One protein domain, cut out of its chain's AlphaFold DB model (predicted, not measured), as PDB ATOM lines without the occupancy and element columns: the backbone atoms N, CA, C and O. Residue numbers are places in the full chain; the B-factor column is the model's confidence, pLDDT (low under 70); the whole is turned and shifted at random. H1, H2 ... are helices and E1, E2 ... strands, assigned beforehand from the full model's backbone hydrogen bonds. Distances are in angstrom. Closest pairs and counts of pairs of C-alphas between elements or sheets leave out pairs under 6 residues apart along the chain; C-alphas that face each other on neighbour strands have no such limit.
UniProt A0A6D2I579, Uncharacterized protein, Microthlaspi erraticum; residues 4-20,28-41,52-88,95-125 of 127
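Overview. This is residues 4 to 20, 28 to 41, 52 to 88 and 95 to 125 of the 127 residues of an uncharacterized protein of Microthlaspi erraticum (UniProt A0A6D2I579). What is seen first? A loose core holds two short parallel strands, E1 and E2, with H3 packed on E2; H2 runs beside H3, while residues 7 to 13 and 117 to 125 stick out. E1, H3, E2 form a strand-helix-strand unit, two parallel neighbour strands with a helix between them in the chain, its crossover right-handed. What makes it up? The printed part has 99 residues, mostly helix, with six helices and two strands in the order H1 H2 E1 H3 E2 H4 H5 H6. It is loose, with a radius of gyration of the C-alphas of 15.7 A, and spans 45 by 33 by 25 A.

Arrangement. What do the first helices meet? H1, residues 4 to 11, touches no helix. H2, residues 28 to 41, touches H3, residues 62 to 74, with residues 36 to 40 alone; the closest C-alphas, Val 36 and Val 68, are 7.1 A apart, at a shallow tilt of 7 degrees, the same way. How do the strands pair? E1, residues 53 to 56, and E2, residues 78 to 81, are parallel; N 54 and O 78 are 2.8 A apart, within hydrogen-bond range. The closest C-alphas of H3 and E2, Leu 69 and Ala 79, are 6.1 A apart. What follows? H4, residues 96 to 102, only just touches H3, with 3 pairs of C-alphas within 8 A, Val 66 and Leu 100 closest at 6.8 A. H5, residues 113 to 119, and H6, residues 122 to 125, touch no helix. Are the helix backbones complete? In H1, H2, H3 and H4 every O i to N i+4 pair is within hydrogen-bond range; H5 has 0 of 3, and 0 of 4 for i+3, and H6 is too short for an i+4 pair.

Along the chain. Where does H1 begin? C-alpha 4 is at (3.278, 21.210, 38.036). How long are the longer helices? H2 measures 19.9 A and H3 18.1 A from first to last C-alpha. Where does H6 end? C-alpha 125 is at (5.209, 34.198, 38.289).

Size, cuts and confidence. Where is it cut? C-alphas 20 and 28 are 11.4 A apart, 41 and 52 13.0 A, and 88 and 95 14.2 A. Where is confidence low? The pLDDT is under 70 in residues 18 to 20, 83 to 88 and 95 to 125. Are any links long? Of the links printed whole, H4 to H5 is short and the others are tight.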
ATOM      1  N   ASP A   4       2.638  20.791  36.792       80.75
ATOM      2  CA  ASP A   4       3.278  21.210  38.036       80.75
ATOM      3  C   ASP A   4       2.263  21.628  39.098       80.75
ATOM      4  O   ASP A   4       2.426  21.266  40.264       80.75
ATOM      5  N   LEU A   5       1.161  22.274  38.704       76.50
ATOM      6  CA  LEU A   5       0.090  22.614  39.638       76.50
ATOM      7  C   LEU A   5      -0.581  21.345  40.189       76.50
ATOM      8  O   LEU A   5      -0.780  21.230  41.397       76.50
ATOM      9  N   LYS A   6      -0.822  20.335  39.342       75.12
ATOM     10  CA  LYS A   6      -1.322  19.015  39.780       75.12
ATOM     11  C   LYS A   6      -0.426  18.388  40.846       75.12
ATOM     12  O   LYS A   6      -0.913  17.939  41.881       75.12
ATOM     13  N   LYS A   7       0.892  18.378  40.614       82.00
ATOM     14  CA  LYS A   7       1.866  17.828  41.570       82.00
ATOM     15  C   LYS A   7       1.834  18.573  42.902       82.00
ATOM     16  O   LYS A   7       1.971  17.931  43.942       82.00
ATOM     17  N   GLN A   8       1.664  19.894  42.888       81.69
ATOM     18  CA  GLN A   8       1.552  20.690  44.113       81.69
ATOM     19  C   GLN A   8       0.291  20.330  44.908       81.69
ATOM     20  O   GLN A   8       0.397  20.048  46.099       81.69
ATOM     21  N   TYR A   9      -0.868  20.236  44.255       79.19
ATOM     22  CA  TYR A   9      -2.115  19.811  44.901       79.19
ATOM     23  C   TYR A   9      -2.014  18.393  45.483       79.19
ATOM     24  O   TYR A   9      -2.369  18.176  46.640       79.19
ATOM     25  N   ILE A  10      -1.442  17.439  44.740       82.94
ATOM     26  CA  ILE A  10      -1.219  16.075  45.247       82.94
ATOM     27  C   ILE A  10      -0.303  16.094  46.482       82.94
ATOM     28  O   ILE A  10      -0.595  15.436  47.478       82.94
ATOM     29  N   ARG A  11       0.785  16.881  46.460       85.69
ATOM     30  CA  ARG A  11       1.684  17.047  47.621       85.69
ATOM     31  C   ARG A  11       0.989  17.678  48.824       85.69
ATOM     32  O   ARG A  11       1.324  17.333  49.951       85.69
ATOM     33  N   ALA A  12       0.031  18.570  48.591       84.31
ATOM     34  CA  ALA A  12      -0.803  19.166  49.630       84.31
ATOM     35  C   ALA A  12      -1.917  18.224  50.135       84.31
ATOM     36  O   ALA A  12      -2.692  18.606  51.008       84.31
ATOM     37  N   GLY A  13      -1.985  16.986  49.629       84.81
ATOM     38  CA  GLY A  13      -2.924  15.960  50.081       84.81
ATOM     39  C   GLY A  13      -4.279  15.985  49.375       84.81
ATOM     40  O   GLY A  13      -5.188  15.268  49.794       84.81
ATOM     41  N   PHE A  14      -4.433  16.774  48.308       82.81
ATOM     42  CA  PHE A  14      -5.650  16.757  47.501       82.81
ATOM     43  C   PHE A  14      -5.710  15.496  46.640       82.81
ATOM     44  O   PHE A  14      -4.716  15.067  46.049       82.81
ATOM     45  N   GLN A  15      -6.906  14.920  46.549       80.62
ATOM     46  CA  GLN A  15      -7.206  13.837  45.621       80.62
ATOM     47  C   GLN A  15      -7.788  14.424  44.336       80.62
ATOM     48  O   GLN A  15      -8.653  15.297  44.388       80.62
ATOM     49  N   TYR A  16      -7.307  13.938  43.193       73.94
ATOM     50  CA  TYR A  16      -7.872  14.262  41.888       73.94
ATOM     51  C   TYR A  16      -8.801  13.151  41.430       73.94
ATOM     52  O   TYR A  16      -8.377  11.998  41.348       73.94
ATOM     53  N   ASP A  17     -10.027  13.524  41.073       73.19
ATOM     54  CA  ASP A  17     -10.864  12.700  40.211       73.19
ATOM     55  C   ASP A  17     -10.564  13.068  38.752       73.19
ATOM     56  O   ASP A  17     -10.779  14.205  38.316       73.19
ATOM     57  N   TYR A  18      -9.980  12.123  38.019       64.81
ATOM     58  CA  TYR A  18      -9.677  12.286  36.603       64.81
ATOM     59  C   TYR A  18     -10.942  11.953  35.813       64.81
ATOM     60  O   TYR A  18     -11.179  10.804  35.458       64.81
ATOM     61  N   CYS A  19     -11.768  12.961  35.536       60.78
ATOM     62  CA  CYS A  19     -12.830  12.801  34.549       60.78
ATOM     63  C   CYS A  19     -12.197  12.839  33.160       60.78
ATOM     64  O   CYS A  19     -11.670  13.897  32.790       60.78
ATOM     65  N   ASP A  20     -12.268  11.723  32.429       57.75
ATOM     66  CA  ASP A  20     -11.784  11.601  31.054       57.75
ATOM     67  C   ASP A  20     -12.165  12.854  30.252       57.75
ATOM     68  O   ASP A  20     -13.323  13.289  30.207       57.75
ATOM     69  N   LYS A  28     -18.763  19.537  31.683       70.44
ATOM     70  CA  LYS A  28     -18.822  20.397  32.871       70.44
ATOM     71  C   LYS A  28     -20.030  20.080  33.748       70.44
ATOM     72  O   LYS A  28     -19.888  20.070  34.969       70.44
ATOM     73  N   LEU A  29     -21.192  19.830  33.141       72.50
ATOM     74  CA  LEU A  29     -22.408  19.494  33.882       72.50
ATOM     75  C   LEU A  29     -22.233  18.171  34.637       72.50
ATOM     76  O   LEU A  29     -22.468  18.133  35.840       72.50
ATOM     77  N   GLU A  30     -21.719  17.136  33.968       77.00
ATOM     78  CA  GLU A  30     -21.484  15.825  34.586       77.00
ATOM     79  C   GLU A  30     -20.486  15.918  35.751       77.00
ATOM     80  O   GLU A  30     -20.708  15.351  36.819       77.00
ATOM     81  N   ARG A  31     -19.407  16.700  35.592       77.12
ATOM     82  CA  ARG A  31     -18.433  16.959  36.667       77.12
ATOM     83  C   ARG A  31     -19.079  17.625  37.884       77.12
ATOM     84  O   ARG A  31     -18.761  17.271  39.017       77.12
ATOM     85  N   VAL A  32     -19.984  18.578  37.661       79.25
ATOM     86  CA  VAL A  32     -20.727  19.239  38.743       79.25
ATOM     87  C   VAL A  32     -21.694  18.267  39.419       79.25
ATOM     88  O   VAL A  32     -21.736  18.215  40.646       79.25
ATOM     89  N   GLU A  33     -22.437  17.473  38.648       82.75
ATOM     90  CA  GLU A  33     -23.353  16.463  39.188       82.75
ATOM     91  C   GLU A  33     -22.613  15.418  40.023       82.75
ATOM     92  O   GLU A  33     -23.040  15.106  41.135       82.75
ATOM     93  N   ARG A  34     -21.461  14.943  39.541       83.75
ATOM     94  CA  ARG A  34     -20.606  14.006  40.272       83.75
ATOM     95  C   ARG A  34     -20.085  14.608  41.572       83.75
ATOM     96  O   ARG A  34     -20.215  13.978  42.615       83.75
ATOM     97  N   MET A  35     -19.599  15.851  41.550       85.69
ATOM     98  CA  MET A  35     -19.175  16.557  42.766       85.69
ATOM     99  C   MET A  35     -20.317  16.649  43.791       85.69
ATOM    100  O   MET A  35     -20.112  16.379  44.975       85.69
ATOM    101  N   VAL A  36     -21.531  17.003  43.351       85.19
ATOM    102  CA  VAL A  36     -22.716  17.066  44.224       85.19
ATOM    103  C   VAL A  36     -23.033  15.689  44.813       85.19
ATOM    104  O   VAL A  36     -23.251  15.571  46.021       85.19
ATOM    105  N   GLN A  37     -23.013  14.636  43.994       86.88
ATOM    106  CA  GLN A  37     -23.226  13.265  44.457       86.88
ATOM    107  C   GLN A  37     -22.162  12.833  45.469       86.88
ATOM    108  O   GLN A  37     -22.509  12.308  46.527       86.88
ATOM    109  N   ASP A  38     -20.889  13.111  45.206       86.62
ATOM    110  CA  ASP A  38     -19.780  12.763  46.093       86.62
ATOM    111  C   ASP A  38     -19.873  13.471  47.440       86.62
ATOM    112  O   ASP A  38     -19.615  12.856  48.479       86.62
ATOM    113  N   MET A  39     -20.303  14.735  47.464       85.88
ATOM    114  CA  MET A  39     -20.578  15.447  48.712       85.88
ATOM    115  C   MET A  39     -21.680  14.751  49.522       85.88
ATOM    116  O   MET A  39     -21.528  14.511  50.724       85.88
ATOM    117  N   ILE A  40     -22.784  14.379  48.869       85.31
ATOM    118  CA  ILE A  40     -23.918  13.711  49.521       85.31
ATOM    119  C   ILE A  40     -23.515  12.317  50.020       85.31
ATOM    120  O   ILE A  40     -23.800  11.961  51.165       85.31
ATOM    121  N   LEU A  41     -22.805  11.532  49.214       87.88
ATOM    122  CA  LEU A  41     -22.323  10.208  49.604       87.88
ATOM    123  C   LEU A  41     -21.285  10.286  50.722       87.88
ATOM    124  O   LEU A  41     -21.297   9.462  51.635       87.88
ATOM    125  N   VAL A  52     -19.757  18.062  60.136       85.56
ATOM    126  CA  VAL A  52     -18.717  18.300  59.126       85.56
ATOM    127  C   VAL A  52     -18.968  19.644  58.460       85.56
ATOM    128  O   VAL A  52     -20.118  20.032  58.258       85.56
ATOM    129  N   ASN A  53     -17.887  20.350  58.129       84.81
ATOM    130  CA  ASN A  53     -17.934  21.589  57.362       84.81
ATOM    131  C   ASN A  53     -17.502  21.296  55.923       84.81
ATOM    132  O   ASN A  53     -16.349  20.939  55.684       84.81
ATOM    133  N   PHE A  54     -18.419  21.450  54.974       84.00
ATOM    134  CA  PHE A  54     -18.142  21.343  53.549       84.00
ATOM    135  C   PHE A  54     -17.821  22.727  52.986       84.00
ATOM    136  O   PHE A  54     -18.625  23.646  53.115       84.00
ATOM    137  N   LEU A  55     -16.663  22.870  52.345       83.25
ATOM    138  CA  LEU A  55     -16.305  24.062  51.582       83.25
ATOM    139  C   LEU A  55     -16.335  23.716  50.095       83.25
ATOM    140  O   LEU A  55     -15.586  22.849  49.647       83.25
ATOM    141  N   VAL A  56     -17.193  24.393  49.338       81.19
ATOM    142  CA  VAL A  56     -17.361  24.167  47.901       81.19
ATOM    143  C   VAL A  56     -16.757  25.325  47.127       81.19
ATOM    144  O   VAL A  56     -17.210  26.465  47.236       81.19
ATOM    145  N   LEU A  57     -15.738  25.015  46.327       77.31
ATOM    146  CA  LEU A  57     -15.029  25.958  45.462       77.31
ATOM    147  C   LEU A  57     -15.415  25.707  43.999       77.31
ATOM    148  O   LEU A  57     -14.596  25.276  43.188       77.31
ATOM    149  N   ALA A  58     -16.688  25.910  43.666       72.56
ATOM    150  CA  ALA A  58     -17.200  25.642  42.327       72.56
ATOM    151  C   ALA A  58     -18.287  26.640  41.922       72.56
ATOM    152  O   ALA A  58     -19.111  27.056  42.736       72.56
ATOM    153  N   LYS A  59     -18.322  26.975  40.627       72.62
ATOM    154  CA  LYS A  59     -19.436  27.710  40.022       72.62
ATOM    155  C   LYS A  59     -20.513  26.708  39.599       72.62
ATOM    156  O   LYS A  59     -20.398  26.111  38.529       72.62
ATOM    157  N   ILE A  60     -21.524  26.532  40.447       75.88
ATOM    158  CA  ILE A  60     -22.692  25.662  40.222       75.88
ATOM    159  C   ILE A  60     -23.984  26.488  40.158       75.88
ATOM    160  O   ILE A  60     -23.961  27.668  40.517       75.88
ATOM    161  N   SER A  61     -25.093  25.894  39.702       79.12
ATOM    162  CA  SER A  61     -26.380  26.604  39.653       79.12
ATOM    163  C   SER A  61     -26.934  26.873  41.059       79.12
ATOM    164  O   SER A  61     -26.583  26.194  42.029       79.12
ATOM    165  N   GLU A  62     -27.814  27.865  41.183       78.31
ATOM    166  CA  GLU A  62     -28.465  28.188  42.456       78.31
ATOM    167  C   GLU A  62     -29.337  27.041  42.968       78.31
ATOM    168  O   GLU A  62     -29.305  26.737  44.157       78.31
ATOM    169  N   GLU A  63     -30.050  26.345  42.081       81.81
ATOM    170  CA  GLU A  63     -30.862  25.172  42.422       81.81
ATOM    171  C   GLU A  63     -30.007  24.072  43.044       81.81
ATOM    172  O   GLU A  63     -30.374  23.515  44.079       81.81
ATOM    173  N   GLN A  64     -28.854  23.781  42.437       81.31
ATOM    174  CA  GLN A  64     -27.919  22.779  42.946       81.31
ATOM    175  C   GLN A  64     -27.337  23.203  44.294       81.31
ATOM    176  O   GLN A  64     -27.170  22.371  45.186       81.31
ATOM    177  N   MET A  65     -27.061  24.497  44.470       81.56
ATOM    178  CA  MET A  65     -26.577  25.026  45.738       81.56
ATOM    179  C   MET A  65     -27.615  24.872  46.854       81.56
ATOM    180  O   MET A  65     -27.286  24.346  47.915       81.56
ATOM    181  N   VAL A  66     -28.861  25.291  46.608       83.25
ATOM    182  CA  VAL A  66     -29.971  25.149  47.564       83.25
ATOM    183  C   VAL A  66     -30.161  23.680  47.932       83.25
ATOM    184  O   VAL A  66     -30.180  23.349  49.114       83.25
ATOM    185  N   TYR A  67     -30.181  22.790  46.936       86.12
ATOM    186  CA  TYR A  67     -30.312  21.349  47.147       86.12
ATOM    187  C   TYR A  67     -29.216  20.779  48.062       86.12
ATOM    188  O   TYR A  67     -29.503  20.047  49.012       86.12
ATOM    189  N   VAL A  68     -27.949  21.139  47.825       86.38
ATOM    190  CA  VAL A  68     -26.838  20.700  48.682       86.38
ATOM    191  C   VAL A  68     -26.978  21.266  50.094       86.38
ATOM    192  O   VAL A  68     -26.812  20.523  51.059       86.38
ATOM    193  N   LEU A  69     -27.293  22.556  50.239       86.56
ATOM    194  CA  LEU A  69     -27.431  23.191  51.551       86.56
ATOM    195  C   LEU A  69     -28.551  22.555  52.381       86.56
ATOM    196  O   LEU A  69     -28.343  22.272  53.561       86.56
ATOM    197  N   GLU A  70     -29.705  22.282  51.771       87.25
ATOM    198  CA  GLU A  70     -30.828  21.609  52.428       87.25
ATOM    199  C   GLU A  70     -30.440  20.213  52.919       87.25
ATOM    200  O   GLU A  70     -30.687  19.874  54.079       87.25
ATOM    201  N   ILE A  71     -29.773  19.414  52.077       87.88
ATOM    202  CA  ILE A  71     -29.338  18.062  52.450       87.88
ATOM    203  C   ILE A  71     -28.314  18.099  53.583       87.88
ATOM    204  O   ILE A  71     -28.415  17.310  54.526       87.88
ATOM    205  N   MET A  72     -27.331  18.999  53.509       88.25
ATOM    206  CA  MET A  72     -26.308  19.116  54.549       88.25
ATOM    207  C   MET A  72     -26.934  19.553  55.872       88.25
ATOM    208  O   MET A  72     -26.678  18.926  56.899       88.25
ATOM    209  N   LYS A  73     -27.839  20.538  55.843       86.25
ATOM    210  CA  LYS A  73     -28.567  20.997  57.028       86.25
ATOM    211  C   LYS A  73     -29.438  19.898  57.636       86.25
ATOM    212  O   LYS A  73     -29.389  19.702  58.849       86.25
ATOM    213  N   LEU A  74     -30.194  19.156  56.820       85.81
ATOM    214  CA  LEU A  74     -31.024  18.030  57.274       85.81
ATOM    215  C   LEU A  74     -30.195  16.983  58.035       85.81
ATOM    216  O   LEU A  74     -30.686  16.356  58.970       85.81
ATOM    217  N   ARG A  75     -28.929  16.814  57.647       84.56
ATOM    218  CA  ARG A  75     -27.982  15.877  58.264       84.56
ATOM    219  C   ARG A  75     -27.178  16.468  59.421       84.56
ATOM    220  O   ARG A  75     -26.351  15.770  59.999       84.56
ATOM    221  N   GLY A  76     -27.409  17.731  59.772       86.25
ATOM    222  CA  GLY A  76     -26.667  18.416  60.829       86.25
ATOM    223  C   GLY A  76     -25.227  18.759  60.437       86.25
ATOM    224  O   GLY A  76     -24.349  18.798  61.294       86.25
ATOM    225  N   HIS A  77     -24.960  18.978  59.151       87.38
ATOM    226  CA  HIS A  77     -23.675  19.445  58.637       87.38
ATOM    227  C   HIS A  77     -23.754  20.902  58.186       87.38
ATOM    228  O   HIS A  77     -24.822  21.413  57.851       87.38
ATOM    229  N   ASN A  78     -22.594  21.549  58.120       84.56
ATOM    230  CA  ASN A  78     -22.462  22.893  57.577       84.56
ATOM    231  C   ASN A  78     -21.916  22.809  56.154       84.56
ATOM    232  O   ASN A  78     -21.015  22.017  55.879       84.56
ATOM    233  N   ALA A  79     -22.410  23.657  55.261       84.75
ATOM    234  CA  ALA A  79     -21.860  23.806  53.923       84.75
ATOM    235  C   ALA A  79     -21.722  25.287  53.573       84.75
ATOM    236  O   ALA A  79     -22.605  26.089  53.864       84.75
ATOM    237  N   VAL A  80     -20.591  25.632  52.965       82.44
ATOM    238  CA  VAL A  80     -20.228  26.987  52.556       82.44
ATOM    239  C   VAL A  80     -19.817  26.945  51.094       82.44
ATOM    240  O   VAL A  80     -18.965  26.150  50.699       82.44
ATOM    241  N   PHE A  81     -20.408  27.825  50.294       77.56
ATOM    242  CA  PHE A  81     -20.056  28.005  48.892       77.56
ATOM    243  C   PHE A  81     -19.196  29.252  48.772       77.56
ATOM    244  O   PHE A  81     -19.674  30.361  49.005       77.56
ATOM    245  N   ALA A  82     -17.925  29.082  48.414       73.69
ATOM    246  CA  ALA A  82     -17.081  30.228  48.126       73.69
ATOM    247  C   ALA A  82     -17.411  30.728  46.717       73.69
ATOM    248  O   ALA A  82     -17.183  30.036  45.722       73.69
ATOM    249  N   ARG A  83     -17.955  31.940  46.636       66.81
ATOM    250  CA  ARG A  83     -18.181  32.649  45.378       66.81
ATOM    251  C   ARG A  83     -17.238  33.843  45.325       66.81
ATOM    252  O   ARG A  83     -16.997  34.484  46.346       66.81
ATOM    253  N   LYS A  84     -16.712  34.145  44.134       60.16
ATOM    254  CA  LYS A  84     -16.039  35.428  43.918       60.16
ATOM    255  C   LYS A  84     -17.072  36.529  44.147       60.16
ATOM    256  O   LYS A  84     -18.205  36.383  43.688       60.16
ATOM    257  N   TRP A  85     -16.685  37.590  44.852       53.59
ATOM    258  CA  TRP A  85     -17.538  38.757  45.034       53.59
ATOM    259  C   TRP A  85     -17.921  39.292  43.652       53.59
ATOM    260  O   TRP A  85     -17.073  39.778  42.904       53.59
ATOM    261  N   GLN A  86     -19.184  39.124  43.269       53.91
ATOM    262  CA  GLN A  86     -19.721  39.762  42.079       53.91
ATOM    263  C   GLN A  86     -20.194  41.144  42.519       53.91
ATOM    264  O   GLN A  86     -20.984  41.262  43.455       53.91
ATOM    265  N   SER A  87     -19.655  42.193  41.892       43.31
ATOM    266  CA  SER A  87     -20.143  43.558  42.072       43.31
ATOM    267  C   SER A  87     -21.658  43.562  41.899       43.31
ATOM    268  O   SER A  87     -22.178  43.026  40.923       43.31
ATOM    269  N   GLN A  88     -22.333  44.141  42.880       44.50
ATOM    270  CA  GLN A  88     -23.767  44.102  43.156       44.50
ATOM    271  C   GLN A  88     -24.651  44.794  42.087       44.50
ATOM    272  O   GLN A  88     -25.704  45.326  42.424       44.50
ATOM    273  N   SER A  95     -33.585  35.383  43.076       60.38
ATOM    274  CA  SER A  95     -34.433  34.834  44.148       60.38
ATOM    275  C   SER A  95     -33.736  33.986  45.232       60.38
ATOM    276  O   SER A  95     -34.410  33.380  46.073       60.38
ATOM    277  N   LEU A  96     -32.403  33.905  45.242       63.94
ATOM    278  CA  LEU A  96     -31.673  32.979  46.111       63.94
ATOM    279  C   LEU A  96     -31.840  33.287  47.605       63.94
ATOM    280  O   LEU A  96     -32.054  32.373  48.402       63.94
ATOM    281  N   ILE A  97     -31.800  34.569  47.982       61.34
ATOM    282  CA  ILE A  97     -31.955  35.011  49.380       61.34
ATOM    283  C   ILE A  97     -33.313  34.556  49.938       61.34
ATOM    284  O   ILE A  97     -33.385  34.048  51.059       61.34
ATOM    285  N   GLY A  98     -34.379  34.666  49.137       61.66
ATOM    286  CA  GLY A  98     -35.716  34.199  49.508       61.66
ATOM    287  C   GLY A  98     -35.742  32.690  49.750       61.66
ATOM    288  O   GLY A  98     -36.122  32.247  50.834       61.66
ATOM    289  N   ARG A  99     -35.224  31.904  48.799       65.31
ATOM    290  CA  ARG A  99     -35.196  30.430  48.872       65.31
ATOM    291  C   ARG A  99     -34.374  29.898  50.052       65.31
ATOM    292  O   ARG A  99     -34.782  28.947  50.718       65.31
ATOM    293  N   LEU A 100     -33.225  30.513  50.340       68.62
ATOM    294  CA  LEU A 100     -32.396  30.137  51.491       68.62
ATOM    295  C   LEU A 100     -33.094  30.467  52.814       68.62
ATOM    296  O   LEU A 100     -33.055  29.659  53.746       68.62
ATOM    297  N   SER A 101     -33.780  31.612  52.880       65.50
ATOM    298  CA  SER A 101     -34.511  32.040  54.075       65.50
ATOM    299  C   SER A 101     -35.688  31.117  54.414       65.50
ATOM    300  O   SER A 101     -35.849  30.752  55.578       65.50
ATOM    301  N   GLU A 102     -36.441  30.651  53.410       69.94
ATOM    302  CA  GLU A 102     -37.533  29.675  53.569       69.94
ATOM    303  C   GLU A 102     -37.031  28.342  54.137       69.94
ATOM    304  O   GLU A 102     -37.695  27.708  54.958       69.94
ATOM    305  N   SER A 103     -35.806  27.966  53.778       63.25
ATOM    306  CA  SER A 103     -35.129  26.763  54.271       63.25
ATOM    307  C   SER A 103     -34.373  26.988  55.586       63.25
ATOM    308  O   SER A 103     -33.715  26.082  56.110       63.25
ATOM    309  N   GLY A 104     -34.446  28.198  56.155       64.94
ATOM    310  CA  GLY A 104     -33.752  28.617  57.372       64.94
ATOM    311  C   GLY A 104     -32.228  28.534  57.268       64.94
ATOM    312  O   GLY A 104     -31.569  28.208  58.259       64.94
ATOM    313  N   ILE A 105     -31.674  28.694  56.070       69.00
ATOM    314  CA  ILE A 105     -30.234  28.715  55.813       69.00
ATOM    315  C   ILE A 105     -29.780  30.174  55.839       69.00
ATOM    316  O   ILE A 105     -30.322  31.015  55.126       69.00
ATOM    317  N   SER A 106     -28.791  30.477  56.677       64.38
ATOM    318  CA  SER A 106     -28.189  31.807  56.744       64.38
ATOM    319  C   SER A 106     -27.040  31.909  55.749       64.38
ATOM    320  O   SER A 106     -26.136  31.076  55.754       64.38
ATOM    321  N   GLU A 107     -27.071  32.938  54.910       64.06
ATOM    322  CA  GLU A 107     -25.963  33.258  54.018       64.06
ATOM    323  C   GLU A 107     -24.844  33.965  54.794       64.06
ATOM    324  O   GLU A 107     -25.097  34.833  55.633       64.06
ATOM    325  N   TRP A 108     -23.596  33.601  54.501       60.25
ATOM    326  CA  TRP A 108     -22.427  34.373  54.906       60.25
ATOM    327  C   TRP A 108     -21.672  34.793  53.654       60.25
ATOM    328  O   TRP A 108     -21.105  33.957  52.948       60.25
ATOM    329  N   THR A 109     -21.675  36.090  53.372       58.19
ATOM    330  CA  THR A 109     -20.898  36.648  52.270       58.19
ATOM    331  C   THR A 109     -19.477  36.907  52.753       58.19
ATOM    332  O   THR A 109     -19.263  37.571  53.770       58.19
ATOM    333  N   CYS A 110     -18.498  36.374  52.024       50.00
ATOM    334  CA  CYS A 110     -17.097  36.632  52.319       50.00
ATOM    335  C   CYS A 110     -16.808  38.137  52.157       50.00
ATOM    336  O   CYS A 110     -17.207  38.705  51.136       50.00
ATOM    337  N   PRO A 111     -16.142  38.801  53.123       56.88
ATOM    338  CA  PRO A 111     -15.733  40.191  52.967       56.88
ATOM    339  C   PRO A 111     -14.874  40.355  51.703       56.88
ATOM    340  O   PRO A 111     -14.023  39.498  51.451       56.88
ATOM    341  N   PRO A 112     -15.044  41.448  50.937       52.91
ATOM    342  CA  PRO A 112     -14.458  41.603  49.602       52.91
ATOM    343  C   PRO A 112     -12.932  41.413  49.565       52.91
ATOM    344  O   PRO A 112     -12.400  40.894  48.596       52.91
ATOM    345  N   ASN A 113     -12.229  41.710  50.657       53.72
ATOM    346  CA  ASN A 113     -10.765  41.689  50.686       53.72
ATOM    347  C   ASN A 113     -10.158  40.327  51.076       53.72
ATOM    348  O   ASN A 113      -8.941  40.195  51.107       53.72
ATOM    349  N   LEU A 114     -10.968  39.317  51.423       49.44
ATOM    350  CA  LEU A 114     -10.446  38.058  51.979       49.44
ATOM    351  C   LEU A 114     -10.063  37.021  50.909       49.44
ATOM    352  O   LEU A 114      -9.264  36.134  51.184       49.44
ATOM    353  N   LEU A 115     -10.649  37.111  49.710       47.66
ATOM    354  CA  LEU A 115     -10.362  36.213  48.582       47.66
ATOM    355  C   LEU A 115      -9.464  36.867  47.524       47.66
ATOM    356  O   LEU A 115      -8.738  36.149  46.834       47.66
ATOM    357  N   ASP A 116      -9.490  38.198  47.422       46.72
ATOM    358  CA  ASP A 116      -8.712  38.952  46.435       46.72
ATOM    359  C   ASP A 116      -7.212  39.004  46.792       46.72
ATOM    360  O   ASP A 116      -6.374  38.855  45.905       46.72
ATOM    361  N   GLU A 117      -6.834  39.081  48.076       43.84
ATOM    362  CA  GLU A 117      -5.410  39.117  48.471       43.84
ATOM    363  C   GLU A 117      -4.696  37.755  48.353       43.84
ATOM    364  O   GLU A 117      -3.484  37.706  48.165       43.84
ATOM    365  N   THR A 118      -5.415  36.629  48.428       44.97
ATOM    366  CA  THR A 118      -4.793  35.287  48.431       44.97
ATOM    367  C   THR A 118      -4.585  34.658  47.052       44.97
ATOM    368  O   THR A 118      -3.867  33.665  46.951       44.97
ATOM    369  N   PHE A 119      -5.193  35.200  45.992       40.69
ATOM    370  CA  PHE A 119      -5.068  34.654  44.629       40.69
ATOM    371  C   PHE A 119      -4.344  35.580  43.642       40.69
ATOM    372  O   PHE A 119      -4.014  35.132  42.543       40.69
ATOM    373  N   GLU A 120      -4.040  36.822  44.027       42.06
ATOM    374  CA  GLU A 120      -3.218  37.757  43.244       42.06
ATOM    375  C   GLU A 120      -1.766  37.845  43.743       42.06
ATOM    376  O   GLU A 120      -1.090  38.853  43.547       42.06
ATOM    377  N   ASP A 121      -1.243  36.785  44.367       36.59
ATOM    378  CA  ASP A 121       0.186  36.732  44.663       36.59
ATOM    379  C   ASP A 121       0.983  36.473  43.370       36.59
ATOM    380  O   ASP A 121       1.236  35.340  42.947       36.59
ATOM    381  N   GLU A 122       1.372  37.562  42.706       44.12
ATOM    382  CA  GLU A 122       2.270  37.553  41.550       44.12
ATOM    383  C   GLU A 122       3.672  37.003  41.872       44.12
ATOM    384  O   GLU A 122       4.466  36.799  40.949       44.12
ATOM    385  N   SER A 123       3.993  36.703  43.139       43.09
ATOM    386  CA  SER A 123       5.274  36.089  43.508       43.09
ATOM    387  C   SER A 123       5.457  34.662  42.971       43.09
ATOM    388  O   SER A 123       6.588  34.194  42.883       43.09
ATOM    389  N   LEU A 124       4.389  34.001  42.501       39.88
ATOM    390  CA  LEU A 124       4.459  32.704  41.809       39.88
ATOM    391  C   LEU A 124       4.708  32.810  40.289       39.88
ATOM    392  O   LEU A 124       4.754  31.788  39.607       39.88
ATOM    393  N   LYS A 125       4.883  34.020  39.725       37.28
ATOM    394  CA  LYS A 125       5.209  34.198  38.289       37.28
ATOM    395  C   LYS A 125       6.681  33.970  37.945       37.28
ATOM    396  O   LYS A 125       7.031  33.946  36.767       37.28
TER     397      LYS A 125